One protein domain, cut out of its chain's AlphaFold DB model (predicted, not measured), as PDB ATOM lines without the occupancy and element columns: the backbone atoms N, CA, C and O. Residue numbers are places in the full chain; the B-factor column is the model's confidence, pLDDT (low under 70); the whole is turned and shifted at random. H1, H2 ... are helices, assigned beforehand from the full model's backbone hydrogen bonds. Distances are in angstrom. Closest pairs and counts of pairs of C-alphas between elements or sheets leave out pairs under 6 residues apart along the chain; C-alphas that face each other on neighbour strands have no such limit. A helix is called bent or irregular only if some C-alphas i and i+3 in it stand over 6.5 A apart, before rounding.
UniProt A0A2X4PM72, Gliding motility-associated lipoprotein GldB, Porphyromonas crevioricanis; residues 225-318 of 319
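This is residues 225 to 318 of the 319 residues of the protein "Gliding motility-associated lipoprotein GldB" of Porphyromonas crevioricanis (UniProt A0A2X4PM72). Short H5 lies in the core and crosses the long straight H1 at nearly a right angle, while H3, bent into two arms, arches over the side away from H1. H2 lies towards one end of the long axis and H4 towards the other, where it meets the start of H5; the two arms of H3 touch no helix. The printed part has 94 residues, with five named helices in the order H1, H2, H3, H4, H5 and no named strand, and its class is all helix. It is compact, with a radius of gyration of the C-alphas of 12.8 A, and rounded, spanning 36 by 26 by 21 A.

The longest helix, H3, residues 255 to 274, was assigned as one helix by its hydrogen bonds but is bent: C-alphas 263 and 266 are 7.4 A apart. Its arms H3a, residues 255 to 263, and H3b, residues 266 to 274, stand at a steep tilt of 52 degrees. H3b is near H5, residues 308 to 316, with 6 pairs of C-alphas within 10 A but no pair within 8 A. H5 touches H1, residues 225 to 241, about perpendicular at 86 degrees; their closest C-alphas, those of Gly 232 and Tyr 313, are 3.9 A apart. H5 also touches H4, residues 283 to 290, about perpendicular at 81 degrees, with the closest C-alphas, those of Tyr 289 and Gly 308, 4.2 A apart. H2, residues 247 to 251, only just touches H1, with 3 pairs of C-alphas within 8 A, and H1 touches H2 with residues 238 to 239 alone; the closest C-alphas are those of His 239 and Leu 250, at 7.5 A. H2 and H3a are close but not clearly touching, with the closest C-alphas, those of Ala 248 and Trp 258, 5.9 A apart. Both arms of H3 are apart from H1. Every O i to N i+4 pair is within hydrogen-bond range in H1, H2, H3a, H3b and H5, and 2 of 4 are in H4.

H3a measures 12.5 A from first to last C-alpha and H3b 12.2 A, with C-alpha 266 at (56.836, -20.291, 0.295). H1 begins at C-alpha 225, (52.814, -35.578, 2.643), and is 24.1 A long. H2 measures 6.1 A, H4 9.8 A and H5 11.9 A, ending at C-alpha 316, (55.676, -32.621, -6.366).

The two C-alphas farthest apart, those of Trp 244 and Arg 275, are 36.9 A apart. The printed part has no cut. The links H1 to H2 and H2 to H3 are tight, H3 to H4 is short, and H4 to H5 is long, with 17 residues, 291 to 307. The mean pLDDT of the printed part is 95.0, and no printed residue is under 70.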
ATOM      1  N   ARG A 225      51.828 -35.232   3.671       97.56
ATOM      2  CA  ARG A 225      52.814 -35.578   2.643       97.56
ATOM      3  C   ARG A 225      52.246 -36.584   1.649       97.56
ATOM      4  O   ARG A 225      52.398 -36.364   0.449       97.56
ATOM      5  N   ASP A 226      51.560 -37.625   2.110       97.31
ATOM      6  CA  ASP A 226      50.944 -38.619   1.222       97.31
ATOM      7  C   ASP A 226      49.882 -37.979   0.329       97.31
ATOM      8  O   ASP A 226      49.896 -38.173  -0.889       97.31
ATOM      9  N   LYS A 227      49.031 -37.115   0.900       97.62
ATOM     10  CA  LYS A 227      48.072 -36.305   0.134       97.62
ATOM     11  C   LYS A 227      48.775 -35.419  -0.896       97.62
ATOM     12  O   LYS A 227      48.322 -35.324  -2.036       97.62
ATOM     13  N   PHE A 228      49.896 -34.790  -0.536       97.94
ATOM     14  CA  PHE A 228      50.675 -33.954  -1.455       97.94
ATOM     15  C   PHE A 228      51.307 -34.763  -2.592       97.94
ATOM     16  O   PHE A 228      51.334 -34.302  -3.734       97.94
ATOM     17  N   LEU A 229      51.792 -35.972  -2.314       97.62
ATOM     18  CA  LEU A 229      52.326 -36.867  -3.336       97.62
ATOM     19  C   LEU A 229      51.222 -37.367  -4.270       97.62
ATOM     20  O   LEU A 229      51.401 -37.349  -5.488       97.62
ATOM     21  N   TYR A 230      50.080 -37.772  -3.717       97.81
ATOM     22  CA  TYR A 230      48.922 -38.225  -4.478       97.81
ATOM     23  C   TYR A 230      48.388 -37.124  -5.405       97.81
ATOM     24  O   TYR A 230      48.456 -37.246  -6.632       97.81
ATOM     25  N   TRP A 231      47.952 -35.995  -4.838       98.06
ATOM     26  CA  TRP A 231      47.387 -34.893  -5.617       98.06
ATOM     27  C   TRP A 231      48.421 -34.252  -6.543       98.06
ATOM     28  O   TRP A 231      48.078 -33.809  -7.637       98.06
ATOM     29  N   GLY A 232      49.701 -34.265  -6.165       98.19
ATOM     30  CA  GLY A 232      50.793 -33.816  -7.019       98.19
ATOM     31  C   GLY A 232      50.939 -34.647  -8.295       98.19
ATOM     32  O   GLY A 232      51.109 -34.080  -9.380       98.19
ATOM     33  N   LYS A 233      50.799 -35.978  -8.201       97.44
ATOM     34  CA  LYS A 233      50.774 -36.882  -9.364       97.44
ATOM     35  C   LYS A 233      49.543 -36.636 -10.236       97.44
ATOM     36  O   LYS A 233      49.702 -36.436 -11.442       97.44
ATOM     37  N   ILE A 234      48.351 -36.584  -9.634       98.19
ATOM     38  CA  ILE A 234      47.085 -36.337 -10.343       98.19
ATOM     39  C   ILE A 234      47.144 -35.014 -11.112       98.19
ATOM     40  O   ILE A 234      46.954 -34.990 -12.328       98.19
ATOM     41  N   TYR A 235      47.504 -33.910 -10.454       98.00
ATOM     42  CA  TYR A 235      47.526 -32.605 -11.115       98.00
ATOM     43  C   TYR A 235      48.692 -32.418 -12.090       98.00
ATOM     44  O   TYR A 235      48.597 -31.611 -13.015       98.00
ATOM     45  N   THR A 236      49.763 -33.210 -11.971       97.81
ATOM     46  CA  THR A 236      50.779 -33.303 -13.029       97.81
ATOM     47  C   THR A 236      50.198 -33.915 -14.305       97.81
ATOM     48  O   THR A 236      50.520 -33.452 -15.401       97.81
ATOM     49  N   LEU A 237      49.332 -34.930 -14.191       97.94
ATOM     50  CA  LEU A 237      48.608 -35.487 -15.337       97.94
ATOM     51  C   LEU A 237      47.582 -34.488 -15.882       97.94
ATOM     52  O   LEU A 237      47.590 -34.243 -17.085       97.94
ATOM     53  N   MET A 238      46.799 -33.836 -15.017       98.31
ATOM     54  CA  MET A 238      45.847 -32.789 -15.422       98.31
ATOM     55  C   MET A 238      46.524 -31.669 -16.219       98.31
ATOM     56  O   MET A 238      46.070 -31.317 -17.304       98.31
ATOM     57  N   HIS A 239      47.665 -31.158 -15.755       97.62
ATOM     58  CA  HIS A 239      48.391 -30.105 -16.470       97.62
ATOM     59  C   HIS A 239      48.896 -30.563 -17.849       97.62
ATOM     60  O   HIS A 239      48.997 -29.768 -18.782       97.62
ATOM     61  N   LYS A 240      49.235 -31.847 -18.012       96.81
ATOM     62  CA  LYS A 240      49.612 -32.397 -19.324       96.81
ATOM     63  C   LYS A 240      48.395 -32.692 -20.211       96.81
ATOM     64  O   LYS A 240      48.525 -32.660 -21.436       96.81
ATOM     65  N   ALA A 241      47.243 -32.976 -19.609       97.75
ATOM     66  CA  ALA A 241      45.974 -33.181 -20.298       97.75
ATOM     67  C   ALA A 241      45.414 -31.863 -20.860       97.75
ATOM     68  O   ALA A 241      44.912 -31.849 -21.981       97.75
ATOM     69  N   PHE A 242      45.598 -30.752 -20.137       97.75
ATOM     70  CA  PHE A 242      45.109 -29.416 -20.496       97.75
ATOM     71  C   PHE A 242      46.244 -28.390 -20.686       97.75
ATOM     72  O   PHE A 242      46.293 -27.387 -19.978       97.75
ATOM     73  N   PRO A 243      47.166 -28.573 -21.651       96.19
ATOM     74  CA  PRO A 243      48.299 -27.660 -21.835       96.19
ATOM     75  C   PRO A 243      47.897 -26.256 -22.320       96.19
ATOM     76  O   PRO A 243      48.735 -25.361 -22.332       96.19
ATOM     77  N   TRP A 244      46.648 -26.075 -22.760       94.88
ATOM     78  CA  TRP A 244      46.088 -24.784 -23.172       94.88
ATOM     79  C   TRP A 244      45.422 -24.015 -22.026       94.88
ATOM     80  O   TRP A 244      45.109 -22.844 -22.210       94.88
ATOM     81  N   ARG A 245      45.183 -24.647 -20.869       95.12
ATOM     82  CA  ARG A 245      44.586 -23.991 -19.701       95.12
ATOM     83  C   ARG A 245      45.688 -23.424 -18.813       95.12
ATOM     84  O   ARG A 245      46.712 -24.067 -18.581       95.12
ATOM     85  N   SER A 246      45.467 -22.229 -18.285       94.62
ATOM     86  CA  SER A 246      46.306 -21.674 -17.227       94.62
ATOM     87  C   SER A 246      46.151 -22.473 -15.928       94.62
ATOM     88  O   SER A 246      45.167 -23.183 -15.716       94.62
ATOM     89  N   GLU A 247      47.111 -22.339 -15.007       92.94
ATOM     90  CA  GLU A 247      46.977 -22.955 -13.681       92.94
ATOM     91  C   GLU A 247      45.765 -22.400 -12.920       92.94
ATOM     92  O   GLU A 247      45.063 -23.159 -12.265       92.94
ATOM     93  N   ALA A 248      45.474 -21.102 -13.037       93.06
ATOM     94  CA  ALA A 248      44.300 -20.521 -12.390       93.06
ATOM     95  C   ALA A 248      43.009 -21.210 -12.861       93.06
ATOM     96  O   ALA A 248      42.226 -21.651 -12.030       93.06
ATOM     97  N   GLU A 249      42.838 -21.417 -14.169       92.75
ATOM     98  CA  GLU A 249      41.677 -22.134 -14.717       92.75
ATOM     99  C   GLU A 249      41.645 -23.608 -14.295       92.75
ATOM    100  O   GLU A 249      40.607 -24.110 -13.877       92.75
ATOM    101  N   LEU A 250      42.785 -24.308 -14.350       94.06
ATOM    102  CA  LEU A 250      42.852 -25.737 -14.028       94.06
ATOM    103  C   LEU A 250      42.474 -26.028 -12.567       94.06
ATOM    104  O   LEU A 250      41.838 -27.038 -12.267       94.06
ATOM    105  N   PHE A 251      42.869 -25.140 -11.656       92.81
ATOM    106  CA  PHE A 251      42.548 -25.233 -10.232       92.81
ATOM    107  C   PHE A 251      41.286 -24.436  -9.847       92.81
ATOM    108  O   PHE A 251      40.815 -24.555  -8.720       92.81
ATOM    109  N   GLY A 252      40.681 -23.703 -10.792       90.00
ATOM    110  CA  GLY A 252      39.499 -22.851 -10.603       90.00
ATOM    111  C   GLY A 252      39.702 -21.735  -9.583       90.00
ATOM    112  O   GLY A 252      38.821 -21.483  -8.768       90.00
ATOM    113  N   PHE A 253      40.873 -21.101  -9.610       91.69
ATOM    114  CA  PHE A 253      41.143 -19.885  -8.854       91.69
ATOM    115  C   PHE A 253      40.804 -18.654  -9.686       91.69
ATOM    116  O   PHE A 253      41.129 -18.566 -10.874       91.69
ATOM    117  N   THR A 254      40.236 -17.648  -9.034       91.00
ATOM    118  CA  THR A 254      40.210 -16.285  -9.567       91.00
ATOM    119  C   THR A 254      41.633 -15.727  -9.687       91.00
ATOM    120  O   THR A 254      42.583 -16.228  -9.082       91.00
ATOM    121  N   LEU A 255      41.809 -14.651 -10.461       91.00
ATOM    122  CA  LEU A 255      43.126 -14.028 -10.632       91.00
ATOM    123  C   LEU A 255      43.722 -13.518  -9.309       91.00
ATOM    124  O   LEU A 255      44.930 -13.639  -9.112       91.00
ATOM    125  N   SER A 256      42.898 -12.988  -8.402       92.69
ATOM    126  CA  SER A 256      43.339 -12.513  -7.084       92.69
ATOM    127  C   SER A 256      43.751 -13.669  -6.171       92.69
ATOM    128  O   SER A 256      44.830 -13.631  -5.583       92.69
ATOM    129  N   GLU A 257      42.948 -14.735  -6.109       93.62
ATOM    130  CA  GLU A 257      43.293 -15.962  -5.376       93.62
ATOM    131  C   GLU A 257      44.594 -16.575  -5.904       93.62
ATOM    132  O   GLU A 257      45.471 -16.991  -5.141       93.62
ATOM    133  N   TRP A 258      44.750 -16.574  -7.228       94.50
ATOM    134  CA  TRP A 258      45.941 -17.065  -7.898       94.50
ATOM    135  C   TRP A 258      47.200 -16.268  -7.530       94.50
ATOM    136  O   TRP A 258      48.245 -16.849  -7.216       94.50
ATOM    137  N   GLN A 259      47.114 -14.938  -7.551       95.44
ATOM    138  CA  GLN A 259      48.212 -14.052  -7.159       95.44
ATOM    139  C   GLN A 259      48.603 -14.266  -5.697       95.44
ATOM    140  O   GLN A 259      49.779 -14.512  -5.411       95.44
ATOM    141  N   TRP A 260      47.615 -14.304  -4.802       96.00
ATOM    142  CA  TRP A 260      47.848 -14.538  -3.383       96.00
ATOM    143  C   TRP A 260      48.573 -15.867  -3.142       96.00
ATOM    144  O   TRP A 260      49.562 -15.919  -2.407       96.00
ATOM    145  N   LEU A 261      48.153 -16.947  -3.813       95.94
ATOM    146  CA  LEU A 261      48.813 -18.251  -3.705       95.94
ATOM    147  C   LEU A 261      50.270 -18.206  -4.155       95.94
ATOM    148  O   LEU A 261      51.140 -18.792  -3.501       95.94
ATOM    149  N   LYS A 262      50.570 -17.509  -5.254       95.38
ATOM    150  CA  LYS A 262      51.947 -17.373  -5.746       95.38
ATOM    151  C   LYS A 262      52.855 -16.681  -4.733       95.38
ATOM    152  O   LYS A 262      53.984 -17.143  -4.543       95.38
ATOM    153  N   GLU A 263      52.367 -15.621  -4.103       96.88
ATOM    154  CA  GLU A 263      53.095 -14.828  -3.108       96.88
ATOM    155  C   GLU A 263      53.290 -15.609  -1.801       96.88
ATOM    156  O   GLU A 263      54.389 -15.645  -1.243       96.88
ATOM    157  N   ASN A 264      52.264 -16.345  -1.367       97.00
ATOM    158  CA  ASN A 264      52.236 -16.981  -0.050       97.00
ATOM    159  C   ASN A 264      52.732 -18.434  -0.032       97.00
ATOM    160  O   ASN A 264      53.049 -18.965   1.035       97.00
ATOM    161  N   LYS A 265      52.895 -19.092  -1.188       96.06
ATOM    162  CA  LYS A 265      53.329 -20.503  -1.289       96.06
ATOM    163  C   LYS A 265      54.547 -20.847  -0.430       96.06
ATOM    164  O   LYS A 265      54.567 -21.893   0.215       96.06
ATOM    165  N   LYS A 266      55.599 -20.016  -0.463       95.69
ATOM    166  CA  LYS A 266      56.836 -20.291   0.295       95.69
ATOM    167  C   LYS A 266      56.567 -20.292   1.802       95.69
ATOM    168  O   LYS A 266      57.074 -21.169   2.493       95.69
ATOM    169  N   HIS A 267      55.756 -19.349   2.276       96.12
ATOM    170  CA  HIS A 267      55.360 -19.248   3.676       96.12
ATOM    171  C   HIS A 267      54.500 -20.441   4.095       96.12
ATOM    172  O   HIS A 267      54.806 -21.078   5.095       96.12
ATOM    173  N   LEU A 268      53.504 -20.815   3.286       95.75
ATOM    174  CA  LEU A 268      52.628 -21.960   3.558       95.75
ATOM    175  C   LEU A 268      53.416 -23.267   3.730       95.75
ATOM    176  O   LEU A 268      53.242 -23.967   4.724       95.75
ATOM    177  N   LEU A 269      54.319 -23.572   2.792       95.56
ATOM    178  CA  LEU A 269      55.130 -24.795   2.845       95.56
ATOM    179  C   LEU A 269      56.155 -24.775   3.985       95.56
ATOM    180  O   LEU A 269      56.419 -25.812   4.590       95.56
ATOM    181  N   ARG A 270      56.742 -23.608   4.281       96.12
ATOM    182  CA  ARG A 270      57.677 -23.463   5.400       96.12
ATOM    183  C   ARG A 270      56.967 -23.676   6.734       96.12
ATOM    184  O   ARG A 270      57.441 -24.481   7.525       96.12
ATOM    185  N   ASN A 271      55.814 -23.042   6.937       95.38
ATOM    186  CA  ASN A 271      55.027 -23.188   8.160       95.38
ATOM    187  C   ASN A 271      54.586 -24.645   8.371       95.38
ATOM    188  O   ASN A 271      54.695 -25.153   9.482       95.38
ATOM    189  N   ALA A 272      54.151 -25.334   7.306       96.19
ATOM    190  CA  ALA A 272      53.815 -26.759   7.371       96.19
ATOM    191  C   ALA A 272      55.017 -27.610   7.822       96.19
ATOM    192  O   ALA A 272      54.870 -28.518   8.635       96.19
ATOM    193  N   LYS A 273      56.227 -27.290   7.339       96.56
ATOM    194  CA  LYS A 273      57.465 -27.967   7.752       96.56
ATOM    195  C   LYS A 273      57.822 -27.679   9.209       96.56
ATOM    196  O   LYS A 273      58.082 -28.614   9.955       96.56
ATOM    197  N   GLU A 274      57.846 -26.409   9.603       97.31
ATOM    198  CA  GLU A 274      58.220 -25.969  10.957       97.31
ATOM    199  C   GLU A 274      57.285 -26.538  12.029       97.31
ATOM    200  O   GLU A 274      57.722 -26.831  13.137       97.31
ATOM    201  N   ARG A 275      56.011 -26.745  11.684       96.81
ATOM    202  CA  ARG A 275      54.998 -27.331  12.571       96.81
ATOM    203  C   ARG A 275      54.920 -28.860  12.506       96.81
ATOM    204  O   ARG A 275      54.061 -29.436  13.161       96.81
ATOM    205  N   GLY A 276      55.763 -29.515  11.705       97.44
ATOM    206  CA  GLY A 276      55.730 -30.972  11.530       97.44
ATOM    207  C   GLY A 276      54.449 -31.495  10.864       97.44
ATOM    208  O   GLY A 276      54.114 -32.666  11.005       97.44
ATOM    209  N   GLU A 277      53.716 -30.650  10.131       97.88
ATOM    210  CA  GLU A 277      52.404 -30.993   9.562       97.88
ATOM    211  C   GLU A 277      52.503 -32.027   8.435       97.88
ATOM    212  O   GLU A 277      51.565 -32.791   8.234       97.88
ATOM    213  N   PHE A 278      53.637 -32.094   7.723       97.88
ATOM    214  CA  PHE A 278      53.830 -33.032   6.607       97.88
ATOM    215  C   PHE A 278      53.642 -34.496   7.007       97.88
ATOM    216  O   PHE A 278      53.097 -35.261   6.219       97.88
ATOM    217  N   ASP A 279      54.057 -34.866   8.213       97.69
ATOM    218  CA  ASP A 279      54.003 -36.252   8.680       97.69
ATOM    219  C   ASP A 279      52.743 -36.515   9.532       97.69
ATOM    220  O   ASP A 279      52.547 -37.609  10.054       97.69
ATOM    221  N   SER A 280      51.852 -35.521   9.654       97.88
ATOM    222  CA  SER A 280      50.602 -35.632  10.403       97.88
ATOM    223  C   SER A 280      49.487 -36.254   9.566       97.88
ATOM    224  O   SER A 280      49.254 -35.851   8.427       97.88
ATOM    225  N   THR A 281      48.748 -37.179  10.178       97.25
ATOM    226  CA  THR A 281      47.498 -37.773   9.669       97.25
ATOM    227  C   THR A 281      46.251 -37.149  10.309       97.25
ATOM    228  O   THR A 281      45.131 -37.597  10.067       97.25
ATOM    229  N   ALA A 282      46.419 -36.125  11.156       96.94
ATOM    230  CA  ALA A 282      45.318 -35.537  11.910       96.94
ATOM    231  C   ALA A 282      44.341 -34.790  10.978       96.94
ATOM    232  O   ALA A 282      44.792 -33.926  10.218       96.94
ATOM    233  N   PRO A 283      43.013 -35.020  11.075       95.31
ATOM    234  CA  PRO A 283      42.026 -34.370  10.207       95.31
ATOM    235  C   PRO A 283      42.141 -32.846  10.180       95.31
ATOM    236  O   PRO A 283      42.183 -32.257   9.109       95.31
ATOM    237  N   VAL A 284      42.354 -32.203  11.335       95.50
ATOM    238  CA  VAL A 284      42.541 -30.742  11.431       95.50
ATOM    239  C   VAL A 284      43.710 -30.211  10.584       95.50
ATOM    240  O   VAL A 284      43.676 -29.074  10.110       95.50
ATOM    241  N   VAL A 285      44.754 -31.021  10.379       96.88
ATOM    242  CA  VAL A 285      45.884 -30.670   9.511       96.88
ATOM    243  C   VAL A 285      45.510 -30.883   8.050       96.88
ATOM    244  O   VAL A 285      45.753 -29.995   7.239       96.88
ATOM    245  N   ILE A 286      44.898 -32.019   7.710       96.94
ATOM    246  CA  ILE A 286      44.504 -32.339   6.332       96.94
ATOM    247  C   ILE A 286      43.445 -31.354   5.813       96.94
ATOM    248  O   ILE A 286      43.610 -30.785   4.729       96.94
ATOM    249  N   ASP A 287      42.409 -31.090   6.608       95.25
ATOM    250  CA  ASP A 287      41.265 -30.245   6.258       95.25
ATOM    251  C   ASP A 287      41.668 -28.805   5.961       95.25
ATOM    252  O   ASP A 287      41.122 -28.182   5.050       95.25
ATOM    253  N   LYS A 288      42.688 -28.292   6.657       95.50
ATOM    254  CA  LYS A 288      43.268 -26.968   6.389       95.50
ATOM    255  C   LYS A 288      43.649 -26.778   4.917       95.50
ATOM    256  O   LYS A 288      43.596 -25.655   4.419       95.50
ATOM    257  N   TYR A 289      44.053 -27.849   4.233       96.31
ATOM    258  CA  TYR A 289      44.514 -27.804   2.847       96.31
ATOM    259  C   TYR A 289      43.496 -28.386   1.860       96.31
ATOM    260  O   TYR A 289      43.339 -27.840   0.766       96.31
ATOM    261  N   PHE A 290      42.829 -29.485   2.215       95.50
ATOM    262  CA  PHE A 290      42.036 -30.303   1.288       95.50
ATOM    263  C   PHE A 290      40.523 -30.248   1.511       95.50
ATOM    264  O   PHE A 290      39.799 -30.922   0.782       95.50
ATOM    265  N   THR A 291      40.047 -29.414   2.438       93.00
ATOM    266  CA  THR A 291      38.614 -29.252   2.713       93.00
ATOM    267  C   THR A 291      38.150 -27.820   2.441       93.00
ATOM    268  O   THR A 291      38.894 -26.849   2.601       93.00
ATOM    269  N   ASP A 292      36.906 -27.686   1.977       90.81
ATOM    270  CA  ASP A 292      36.283 -26.406   1.645       90.81
ATOM    271  C   ASP A 292      35.836 -25.647   2.909       90.81
ATOM    272  O   ASP A 292      34.647 -25.497   3.193       90.81
ATOM    273  N   LEU A 293      36.801 -25.180   3.703       90.88
ATOM    274  CA  LEU A 293      36.543 -24.481   4.962       90.88
ATOM    275  C   LEU A 293      36.170 -23.000   4.752       90.88
ATOM    276  O   LEU A 293      36.658 -22.366   3.811       90.88
ATOM    277  N   PRO A 294      35.350 -22.399   5.642       87.81
ATOM    278  CA  PRO A 294      35.122 -20.957   5.651       87.81
ATOM    279  C   PRO A 294      36.431 -20.152   5.675       87.81
ATOM    280  O   PRO A 294      37.401 -20.537   6.329       87.81
ATOM    281  N   GLN A 295      36.452 -19.004   4.993       87.44
ATOM    282  CA  GLN A 295      37.608 -18.101   5.018       87.44
ATOM    283  C   GLN A 295      37.934 -17.679   6.454       87.44
ATOM    284  O   GLN A 295      37.039 -17.355   7.236       87.44
ATOM    285  N   GLY A 296      39.221 -17.670   6.806       89.75
ATOM    286  CA  GLY A 296      39.664 -17.349   8.163       89.75
ATOM    287  C   GLY A 296      39.602 -18.514   9.159       89.75
ATOM    288  O   GLY A 296      40.103 -18.353  10.267       89.75
ATOM    289  N   ALA A 297      39.012 -19.667   8.810       91.06
ATOM    290  CA  ALA A 297      38.835 -20.772   9.760       91.06
ATOM    291  C   ALA A 297      40.152 -21.483  10.115       91.06
ATOM    292  O   ALA A 297      40.399 -21.781  11.280       91.06
ATOM    293  N   ALA A 298      41.002 -21.755   9.120       91.38
ATOM    294  CA  ALA A 298      42.272 -22.470   9.313       91.38
ATOM    295  C   ALA A 298      43.493 -21.742   8.717       91.38
ATOM    296  O   ALA A 298      44.641 -22.060   9.036       91.38
ATOM    297  N   LEU A 299      43.245 -20.758   7.853       92.12
ATOM    298  CA  LEU A 299      44.224 -19.923   7.158       92.12
ATOM    299  C   LEU A 299      43.756 -18.458   7.211       92.12
ATOM    300  O   LEU A 299      42.583 -18.230   7.513       92.12
ATOM    301  N   PRO A 300      44.626 -17.468   6.922       92.88
ATOM    302  CA  PRO A 300      44.222 -16.061   6.818       92.88
ATOM    303  C   PRO A 300      43.009 -15.864   5.900       92.88
ATOM    304  O   PRO A 300      42.782 -16.666   4.995       92.88
ATOM    305  N   LYS A 301      42.223 -14.803   6.115       92.25
ATOM    306  CA  LYS A 301      40.957 -14.580   5.387       92.25
ATOM    307  C   LYS A 301      41.147 -14.452   3.873       92.25
ATOM    308  O   LYS A 301      40.258 -14.811   3.114       92.25
ATOM    309  N   GLU A 302      42.307 -13.964   3.459       91.94
ATOM    310  CA  GLU A 302      42.710 -13.759   2.070       91.94
ATOM    311  C   GLU A 302      43.127 -15.065   1.380       91.94
ATOM    312  O   GLU A 302      43.249 -15.104   0.156       91.94
ATOM    313  N   ALA A 303      43.365 -16.135   2.150       92.12
ATOM    314  CA  ALA A 303      43.728 -17.426   1.595       92.12
ATOM    315  C   ALA A 303      42.552 -18.002   0.788       92.12
ATOM    316  O   ALA A 303      41.429 -18.065   1.304       92.12
ATOM    317  N   PRO A 304      42.793 -18.477  -0.447       90.94
ATOM    318  CA  PRO A 304      41.768 -19.176  -1.205       90.94
ATOM    319  C   PRO A 304      41.322 -20.446  -0.489       90.94
ATOM    320  O   PRO A 304      42.006 -20.973   0.392       90.94
ATOM    321  N   ARG A 305      40.170 -20.963  -0.899       90.06
ATOM    322  CA  ARG A 305      39.634 -22.232  -0.398       90.06
ATOM    323  C   ARG A 305      40.230 -23.382  -1.219       90.06
ATOM    324  O   ARG A 305      40.589 -23.186  -2.378       90.06
ATOM    325  N   LEU A 306      40.375 -24.566  -0.615       90.19
ATOM    326  CA  LEU A 306      40.922 -25.769  -1.269       90.19
ATOM    327  C   LEU A 306      42.283 -25.564  -1.968       90.19
ATOM    328  O   LEU A 306      42.466 -25.843  -3.152       90.19
ATOM    329  N   ILE A 307      43.281 -25.102  -1.212       94.88
ATOM    330  CA  ILE A 307      44.631 -24.810  -1.734       94.88
ATOM    331  C   ILE A 307      45.539 -26.041  -1.852       94.88
ATOM    332  O   ILE A 307      46.577 -25.992  -2.519       94.88
ATOM    333  N   GLY A 308      45.175 -27.135  -1.181       96.50
ATOM    334  CA  GLY A 308      45.950 -28.367  -1.063       96.50
ATOM    335  C   GLY A 308      46.347 -28.963  -2.408       96.50
ATOM    336  O   GLY A 308      47.541 -29.175  -2.613       96.50
ATOM    337  N   PRO A 309      45.421 -29.159  -3.366       96.56
ATOM    338  CA  PRO A 309      45.764 -29.712  -4.671       96.56
ATOM    339  C   PRO A 309      46.808 -28.896  -5.445       96.56
ATOM    340  O   PRO A 309      47.724 -29.455  -6.053       96.56
ATOM    341  N   TRP A 310      46.732 -27.563  -5.386       96.88
ATOM    342  CA  TRP A 310      47.726 -26.712  -6.038       96.88
ATOM    343  C   TRP A 310      49.078 -26.746  -5.325       96.88
ATOM    344  O   TRP A 310      50.125 -26.862  -5.972       96.88
ATOM    345  N   LEU A 311      49.079 -26.691  -3.990       97.31
ATOM    346  CA  LEU A 311      50.307 -26.834  -3.207       97.31
ATOM    347  C   LEU A 311      50.967 -28.194  -3.444       97.31
ATOM    348  O   LEU A 311      52.181 -28.237  -3.630       97.31
ATOM    349  N   ALA A 312      50.180 -29.265  -3.519       98.00
ATOM    350  CA  ALA A 312      50.612 -30.617  -3.847       98.00
ATOM    351  C   ALA A 312      51.296 -30.675  -5.221       98.00
ATOM    352  O   ALA A 312      52.425 -31.152  -5.334       98.00
ATOM    353  N   TYR A 313      50.682 -30.091  -6.258       97.69
ATOM    354  CA  TYR A 313      51.291 -29.966  -7.587       97.69
ATOM    355  C   TYR A 313      52.633 -29.218  -7.550       97.69
ATOM    356  O   TYR A 313      53.624 -29.656  -8.144       97.69
ATOM    357  N   LYS A 314      52.706 -28.100  -6.818       96.31
ATOM    358  CA  LYS A 314      53.951 -27.326  -6.681       96.31
ATOM    359  C   LYS A 314      55.013 -28.016  -5.837       96.31
ATOM    360  O   LYS A 314      56.196 -27.789  -6.090       96.31
ATOM    361  N   TYR A 315      54.606 -28.789  -4.837       94.81
ATOM    362  CA  TYR A 315      55.487 -29.598  -4.008       94.81
ATOM    363  C   TYR A 315      56.097 -30.726  -4.842       94.81
ATOM    364  O   TYR A 315      57.315 -30.826  -4.927       94.81
ATOM    365  N   TYR A 316      55.260 -31.484  -5.552       95.62
ATOM    366  CA  TYR A 316      55.676 -32.621  -6.366       95.62
ATOM    367  C   TYR A 316      56.631 -32.236  -7.502       95.62
ATOM    368  O   TYR A 316      57.608 -32.931  -7.734       95.62
ATOM    369  N   LYS A 317      56.422 -31.091  -8.171       90.81
ATOM    370  CA  LYS A 317      57.333 -30.609  -9.232       90.81
ATOM    371  C   LYS A 317      58.742 -30.226  -8.762       90.81
ATOM    372  O   LYS A 317      59.574 -29.906  -9.607       90.81
ATOM    373  N   LYS A 318      58.975 -30.139  -7.453       82.75
ATOM    374  CA  LYS A 318      60.281 -29.798  -6.874       82.75
ATOM    375  C   LYS A 318      61.045 -31.010  -6.340       82.75
ATOM    376  O   LYS A 318      62.186 -30.818  -5.928       82.75
TER     377      LYS A 318